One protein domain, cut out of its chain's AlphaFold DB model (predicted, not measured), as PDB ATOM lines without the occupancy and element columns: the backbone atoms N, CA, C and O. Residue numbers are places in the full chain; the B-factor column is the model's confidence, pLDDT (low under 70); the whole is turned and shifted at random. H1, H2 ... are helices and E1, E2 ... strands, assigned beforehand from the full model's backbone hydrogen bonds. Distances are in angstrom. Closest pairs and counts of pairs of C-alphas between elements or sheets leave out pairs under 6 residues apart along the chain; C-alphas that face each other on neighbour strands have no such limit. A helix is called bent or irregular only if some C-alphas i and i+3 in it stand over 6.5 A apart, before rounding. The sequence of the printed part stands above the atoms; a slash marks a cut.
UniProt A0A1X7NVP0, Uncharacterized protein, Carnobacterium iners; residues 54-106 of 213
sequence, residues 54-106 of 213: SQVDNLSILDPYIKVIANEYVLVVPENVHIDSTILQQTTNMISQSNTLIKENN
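What this domain is: This is residues 54 to 106 of the 213 residues of an uncharacterized protein of Carnobacterium iners (UniProt A0A1X7NVP0). One long helix, H2, makes the long axis, and the small antiparallel hairpin E1 and E2 runs beside it, E2 nearer; short H1 lies near residues 87 to 91 of H2. The 53 printed residues include two named helices and three named strands, in the order H1, E1, E2, E3, H2, class mixed. The outline is elongated, 34 by 20 by 15 A, only just compact, close to loose, with radius of gyration of the C-alphas 11.7 A.

Where its parts are: Find C-alpha 56 at (-13.680, -42.191, 19.602), where H1, residues 56 to 62, 10.9 A, begins; it is irregular, C-alphas 57 and 60 being 8.9 A apart. Next come E1, 66 to 69, 9.5 A; E2, 72 to 75, 9.9 A; E3, 81 to 83, 6.5 A; and H2, 85 to 104, 28.3 A, ending at (4.410, -46.653, -1.731).

How they stand to each other: Look at N 67 and O 74, 2.8 A, within hydrogen-bond range between E1 and E2. The closest C-alphas of E2 and H2, Glu 72 and Asn 99, are 5.7 A apart. H1 and H2 only just touch, with 3 pairs of C-alphas within 8 A, through residues 87 to 91 of H2 alone; Val 56 and Ile 87 are closest, their C-alphas 6.3 A apart, at a steep tilt of 63 degrees, the same way. E3 pairs with no named strand. In H2 every O i to N i+4 pair is within hydrogen-bond range; in H1 0 of 3 are, and 2 of 4 O i to N i+3 pairs.

The domain as a whole: The farthest C-alphas, Asn 80 and Asn 105, are 36.1 A apart. The printed part has no cut, its four links are tight, and pLDDT is under 70 at residues 54 to 58.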
ATOM      1  N   SER A  54     -13.190 -36.040  23.219       60.12
ATOM      2  CA  SER A  54     -13.058 -37.220  24.093       60.12
ATOM      3  C   SER A  54     -13.821 -38.460  23.609       60.12
ATOM      4  O   SER A  54     -13.822 -39.477  24.294       60.12
ATOM      5  N   GLN A  55     -14.491 -38.402  22.453       57.66
ATOM      6  CA  GLN A  55     -15.242 -39.539  21.905       57.66
ATOM      7  C   GLN A  55     -14.569 -40.108  20.655       57.66
ATOM      8  O   GLN A  55     -14.331 -39.393  19.682       57.66
ATOM      9  N   VAL A  56     -14.307 -41.417  20.690       59.16
ATOM     10  CA  VAL A  56     -13.680 -42.191  19.602       59.16
ATOM     11  C   VAL A  56     -14.614 -42.351  18.403       59.16
ATOM     12  O   VAL A  56     -14.154 -42.453  17.269       59.16
ATOM     13  N   ASP A  57     -15.926 -42.300  18.627       60.59
ATOM     14  CA  ASP A  57     -16.912 -42.706  17.622       60.59
ATOM     15  C   ASP A  57     -17.049 -41.740  16.440       60.59
ATOM     16  O   ASP A  57     -17.626 -42.089  15.411       60.59
ATOM     17  N   ASN A  58     -16.505 -40.521  16.545       66.00
ATOM     18  CA  ASN A  58     -16.569 -39.553  15.455       66.00
ATOM     19  C   ASN A  58     -15.260 -38.788  15.258       66.00
ATOM     20  O   ASN A  58     -15.167 -37.582  15.492       66.00
ATOM     21  N   LEU A  59     -14.259 -39.494  14.732       82.00
ATOM     22  CA  LEU A  59     -12.960 -38.923  14.359       82.00
ATOM     23  C   LEU A  59     -13.053 -37.863  13.242       82.00
ATOM     24  O   LEU A  59     -12.112 -37.097  13.058       82.00
ATOM     25  N   SER A  60     -14.193 -37.739  12.547       81.50
ATOM     26  CA  SER A  60     -14.432 -36.676  11.548       81.50
ATOM     27  C   SER A  60     -14.370 -35.271  12.159       81.50
ATOM     28  O   SER A  60     -14.131 -34.292  11.456       81.50
ATOM     29  N   ILE A  61     -14.522 -35.146  13.483       84.81
ATOM     30  CA  ILE A  61     -14.307 -33.885  14.209       84.81
ATOM     31  C   ILE A  61     -12.893 -33.310  14.016       84.81
ATOM     32  O   ILE A  61     -12.685 -32.115  14.231       84.81
ATOM     33  N   LEU A  62     -11.938 -34.148  13.598       90.50
ATOM     34  CA  LEU A  62     -10.552 -33.775  13.348       90.50
ATOM     35  C   LEU A  62     -10.287 -33.310  11.913       90.50
ATOM     36  O   LEU A  62      -9.232 -32.728  11.668       90.50
ATOM     37  N   ASP A  63     -11.237 -33.474  10.985       91.56
ATOM     38  CA  ASP A  63     -11.098 -33.064   9.578       91.56
ATOM     39  C   ASP A  63     -10.587 -31.614   9.384       91.56
ATOM     40  O   ASP A  63      -9.767 -31.390   8.480       91.56
ATOM     41  N   PRO A  64     -10.998 -30.616  10.199       92.44
ATOM     42  CA  PRO A  64     -10.474 -29.250  10.097       92.44
ATOM     43  C   PRO A  64      -8.987 -29.123  10.460       92.44
ATOM     44  O   PRO A  64      -8.307 -28.237   9.942       92.44
ATOM     45  N   TYR A  65      -8.481 -30.003  11.326       93.69
ATOM     46  CA  TYR A  65      -7.101 -29.987  11.821       93.69
ATOM     47  C   TYR A  65      -6.149 -30.809  10.948       93.69
ATOM     48  O   TYR A  65      -4.937 -30.649  11.049       93.69
ATOM     49  N   ILE A  66      -6.663 -31.661  10.058       95.38
ATOM     50  CA  ILE A  66      -5.831 -32.379   9.089       95.38
ATOM     51  C   ILE A  66      -5.478 -31.456   7.926       95.38
ATOM     52  O   ILE A  66      -6.360 -30.970   7.215       95.38
ATOM     53  N   LYS A  67      -4.190 -31.238   7.687       95.69
ATOM     54  CA  LYS A  67      -3.671 -30.468   6.551       95.69
ATOM     55  C   LYS A  67      -2.838 -31.360   5.643       95.69
ATOM     56  O   LYS A  67      -2.352 -32.401   6.067       95.69
ATOM     57  N   VAL A  68      -2.684 -30.934   4.394       96.62
ATOM     58  CA  VAL A  68      -1.754 -31.548   3.446       96.62
ATOM     59  C   VAL A  68      -0.529 -30.653   3.366       96.62
ATOM     60  O   VAL A  68      -0.631 -29.507   2.928       96.62
ATOM     61  N   ILE A  69       0.613 -31.150   3.831       95.88
ATOM     62  CA  ILE A  69       1.886 -30.422   3.842       95.88
ATOM     63  C   ILE A  69       2.930 -31.361   3.251       95.88
ATOM     64  O   ILE A  69       3.007 -32.513   3.656       95.88
ATOM     65  N   ALA A  70       3.695 -30.891   2.263       95.38
ATOM     66  CA  ALA A  70       4.731 -31.692   1.602       95.38
ATOM     67  C   ALA A  70       4.241 -33.074   1.103       95.38
ATOM     68  O   ALA A  70       4.955 -34.063   1.202       95.38
ATOM     69  N   ASN A  71       3.027 -33.125   0.535       96.06
ATOM     70  CA  ASN A  71       2.381 -34.351   0.043       96.06
ATOM     71  C   ASN A  71       2.061 -35.404   1.124       96.06
ATOM     72  O   ASN A  71       1.896 -36.582   0.814       96.06
ATOM     73  N   GLU A  72       1.928 -34.983   2.380       96.88
ATOM     74  CA  GLU A  72       1.553 -35.843   3.500       96.88
ATOM     75  C   GLU A  72       0.374 -35.245   4.268       96.88
ATOM     76  O   GLU A  72       0.234 -34.023   4.385       96.88
ATOM     77  N   TYR A  73      -0.482 -36.108   4.815       97.50
ATOM     78  CA  TYR A  73      -1.444 -35.703   5.829       97.50
ATOM     79  C   TYR A  73      -0.709 -35.410   7.136       97.50
ATOM     80  O   TYR A  73       0.066 -36.237   7.615       97.50
ATOM     81  N   VAL A  74      -0.986 -34.250   7.723       96.62
ATOM     82  CA  VAL A  74      -0.404 -33.796   8.987       96.62
ATOM     83  C   VAL A  74      -1.520 -33.276   9.881       96.62
ATOM     84  O   VAL A  74      -2.332 -32.451   9.458       96.62
ATOM     85  N   LEU A  75      -1.560 -33.747  11.127       95.44
ATOM     86  CA  LEU A  75      -2.459 -33.219  12.146       95.44
ATOM     87  C   LEU A  75      -1.866 -31.929  12.726       95.44
ATOM     88  O   LEU A  75      -0.791 -31.946  13.319       95.44
ATOM     89  N   VAL A  76      -2.577 -30.816  12.560       93.94
ATOM     90  CA  VAL A  76      -2.185 -29.489  13.050       93.94
ATOM     91  C   VAL A  76      -3.263 -28.976  13.997       93.94
ATOM     92  O   VAL A  76      -4.280 -28.427  13.569       93.94
ATOM     93  N   VAL A  77      -3.027 -29.175  15.291       90.00
ATOM     94  CA  VAL A  77      -3.941 -28.792  16.373       90.00
ATOM     95  C   VAL A  77      -3.506 -27.439  16.940       90.00
ATOM     96  O   VAL A  77      -2.326 -27.281  17.252       90.00
ATOM     97  N   PRO A  78      -4.403 -26.448  17.061       89.19
ATOM     98  CA  PRO A  78      -4.077 -25.188  17.719       89.19
ATOM     99  C   PRO A  78      -3.991 -25.371  19.243       89.19
ATOM    100  O   PRO A  78      -4.644 -26.245  19.806       89.19
ATOM    101  N   GLU A  79      -3.221 -24.519  19.925       86.88
ATOM    102  CA  GLU A  79      -2.935 -24.637  21.371       86.88
ATOM    103  C   GLU A  79      -4.188 -24.626  22.267       86.88
ATOM    104  O   GLU A  79      -4.170 -25.142  23.381       86.88
ATOM    105  N   ASN A  80      -5.295 -24.059  21.783       87.62
ATOM    106  CA  ASN A  80      -6.560 -23.966  22.509       87.62
ATOM    107  C   ASN A  80      -7.467 -25.203  22.362       87.62
ATOM    108  O   ASN A  80      -8.585 -25.195  22.885       87.62
ATOM    109  N   VAL A  81      -7.031 -26.240  21.642       85.62
ATOM    110  CA  VAL A  81      -7.790 -27.480  21.436       85.62
ATOM    111  C   VAL A  81      -7.069 -28.631  22.118       85.62
ATOM    112  O   VAL A  81      -5.929 -28.951  21.784       85.62
ATOM    113  N   HIS A  82      -7.757 -29.279  23.055       85.62
ATOM    114  CA  HIS A  82      -7.249 -30.468  23.721       85.62
ATOM    115  C   HIS A  82      -7.849 -31.723  23.084       85.62
ATOM    116  O   HIS A  82      -9.065 -31.840  22.905       85.62
ATOM    117  N   ILE A  83      -6.978 -32.657  22.716       84.50
ATOM    118  CA  ILE A  83      -7.351 -33.943  22.132       84.50
ATOM    119  C   ILE A  83      -6.917 -35.020  23.112       84.50
ATOM    120  O   ILE A  83      -5.752 -35.042  23.511       84.50
ATOM    121  N   ASP A  84      -7.841 -35.912  23.470       88.75
ATOM    122  CA  ASP A  84      -7.505 -37.063  24.300       88.75
ATOM    123  C   ASP A  84      -6.360 -37.887  23.683       88.75
ATOM    124  O   ASP A  84      -6.276 -38.080  22.463       88.75
ATOM    125  N   SER A  85      -5.476 -38.403  24.537       87.75
ATOM    126  CA  SER A  85      -4.289 -39.153  24.111       87.75
ATOM    127  C   SER A  85      -4.620 -40.368  23.232       87.75
ATOM    128  O   SER A  85      -3.895 -40.653  22.274       87.75
ATOM    129  N   THR A  86      -5.748 -41.036  23.488       87.56
ATOM    130  CA  THR A  86      -6.223 -42.193  22.717       87.56
ATOM    131  C   THR A  86      -6.602 -41.774  21.302       87.56
ATOM    132  O   THR A  86      -6.185 -42.396  20.323       87.56
ATOM    133  N   ILE A  87      -7.345 -40.671  21.183       87.62
ATOM    134  CA  ILE A  87      -7.777 -40.100  19.903       87.62
ATOM    135  C   ILE A  87      -6.568 -39.650  19.083       87.62
ATOM    136  O   ILE A  87      -6.501 -39.903  17.875       87.62
ATOM    137  N   LEU A  88      -5.591 -39.019  19.738       89.94
ATOM    138  CA  LEU A  88      -4.354 -38.584  19.101       89.94
ATOM    139  C   LEU A  88      -3.564 -39.774  18.543       89.94
ATOM    140  O   LEU A  88      -3.125 -39.735  17.390       89.94
ATOM    141  N   GLN A  89      -3.419 -40.847  19.325       91.12
ATOM    142  CA  GLN A  89      -2.715 -42.054  18.897       91.12
ATOM    143  C   GLN A  89      -3.415 -42.723  17.706       91.12
ATOM    144  O   GLN A  89      -2.775 -43.025  16.696       91.12
ATOM    145  N   GLN A  90      -4.734 -42.911  17.784       90.38
ATOM    146  CA  GLN A  90      -5.527 -43.505  16.702       90.38
ATOM    147  C   GLN A  90      -5.442 -42.674  15.420       90.38
ATOM    148  O   GLN A  90      -5.198 -43.211  14.339       90.38
ATOM    149  N   THR A  91      -5.570 -41.354  15.543       92.75
ATOM    150  CA  THR A  91      -5.461 -40.418  14.418       92.75
ATOM    151  C   THR A  91      -4.090 -40.489  13.765       92.75
ATOM    152  O   THR A  91      -3.994 -40.617  12.544       92.75
ATOM    153  N   THR A  92      -3.030 -40.488  14.572       94.19
ATOM    154  CA  THR A  92      -1.651 -40.607  14.087       94.19
ATOM    155  C   THR A  92      -1.439 -41.925  13.341       94.19
ATOM    156  O   THR A  92      -0.838 -41.934  12.266       94.19
ATOM    157  N   ASN A  93      -1.999 -43.028  13.842       94.06
ATOM    158  CA  ASN A  93      -1.921 -44.327  13.175       94.06
ATOM    159  C   ASN A  93      -2.639 -44.338  11.817       94.06
ATOM    160  O   ASN A  93      -2.112 -44.901  10.857       94.06
ATOM    161  N   MET A  94      -3.819 -43.723  11.697       93.12
ATOM    162  CA  MET A  94      -4.534 -43.647  10.413       93.12
ATOM    163  C   MET A  94      -3.822 -42.739   9.402       93.12
ATOM    164  O   MET A  94      -3.686 -43.104   8.232       93.12
ATOM    165  N   ILE A  95      -3.304 -41.593   9.858       95.94
ATOM    166  CA  ILE A  95      -2.476 -40.697   9.042       95.94
ATOM    167  C   ILE A  95      -1.245 -41.444   8.524       95.94
ATOM    168  O   ILE A  95      -0.976 -41.424   7.324       95.94
ATOM    169  N   SER A  96      -0.539 -42.155   9.406       96.38
ATOM    170  CA  SER A  96       0.641 -42.946   9.048       96.38
ATOM    171  C   SER A  96       0.316 -44.009   7.994       96.38
ATOM    172  O   SER A  96       0.997 -44.112   6.970       96.38
ATOM    173  N   GLN A  97      -0.784 -44.743   8.180       93.88
ATOM    174  CA  GLN A  97      -1.269 -45.729   7.211       93.88
ATOM    175  C   GLN A  97      -1.606 -45.118   5.844       93.88
ATOM    176  O   GLN A  97      -1.314 -45.739   4.817       93.88
ATOM    177  N   SER A  98      -2.206 -43.927   5.831       93.94
ATOM    178  CA  SER A  98      -2.558 -43.191   4.611       93.94
ATOM    179  C   SER A  98      -1.318 -42.692   3.877       93.94
ATOM    180  O   SER A  98      -1.166 -42.934   2.680       93.94
ATOM    181  N   ASN A  99      -0.402 -42.036   4.594       96.12
ATOM    182  CA  ASN A  99       0.839 -41.502   4.032       96.12
ATOM    183  C   ASN A  99       1.725 -42.625   3.487       96.12
ATOM    184  O   ASN A  99       2.289 -42.486   2.403       96.12
ATOM    185  N   THR A 100       1.784 -43.765   4.183       94.81
ATOM    186  CA  THR A 100       2.483 -44.965   3.701       94.81
ATOM    187  C   THR A 100       1.903 -45.428   2.366       94.81
ATOM    188  O   THR A 100       2.647 -45.558   1.399       94.81
ATOM    189  N   LEU A 101       0.574 -45.568   2.271       91.62
ATOM    190  CA  LEU A 101      -0.094 -45.975   1.032       91.62
ATOM    191  C   LEU A 101       0.212 -45.023  -0.131       91.62
ATOM    192  O   LEU A 101       0.514 -45.466  -1.240       91.62
ATOM    193  N   ILE A 102       0.141 -43.717   0.130       92.94
ATOM    194  CA  ILE A 102       0.414 -42.663  -0.852       92.94
ATOM    195  C   ILE A 102       1.857 -42.730  -1.341       92.94
ATOM    196  O   ILE A 102       2.091 -42.689  -2.551       92.94
ATOM    197  N   LYS A 103       2.809 -42.876  -0.417       93.31
ATOM    198  CA  LYS A 103       4.239 -42.945  -0.716       93.31
ATOM    199  C   LYS A 103       4.597 -44.199  -1.506       93.31
ATOM    200  O   LYS A 103       5.255 -44.094  -2.535       93.31
ATOM    201  N   GLU A 104       4.135 -45.368  -1.069       90.88
ATOM    202  CA  GLU A 104       4.410 -46.653  -1.731       90.88
ATOM    203  C   GLU A 104       3.873 -46.702  -3.165       90.88
ATOM    204  O   GLU A 104       4.443 -47.367  -4.029       90.88
ATOM    205  N   ASN A 105       2.801 -45.959  -3.437       87.81
ATOM    206  CA  ASN A 105       2.152 -45.917  -4.743       87.81
ATOM    207  C   ASN A 105       2.455 -44.628  -5.530       87.81
ATOM    208  O   ASN A 105       1.825 -44.388  -6.560       87.81
ATOM    209  N   ASN A 106       3.418 -43.815  -5.074       88.81
ATOM    210  CA  ASN A 106       3.857 -42.564  -5.710       88.81
ATOM    211  C   ASN A 106       2.703 -41.620  -6.099       88.81
ATOM    212  O   ASN A 106       2.723 -41.008  -7.169       88.81
TER     213      ASN A 106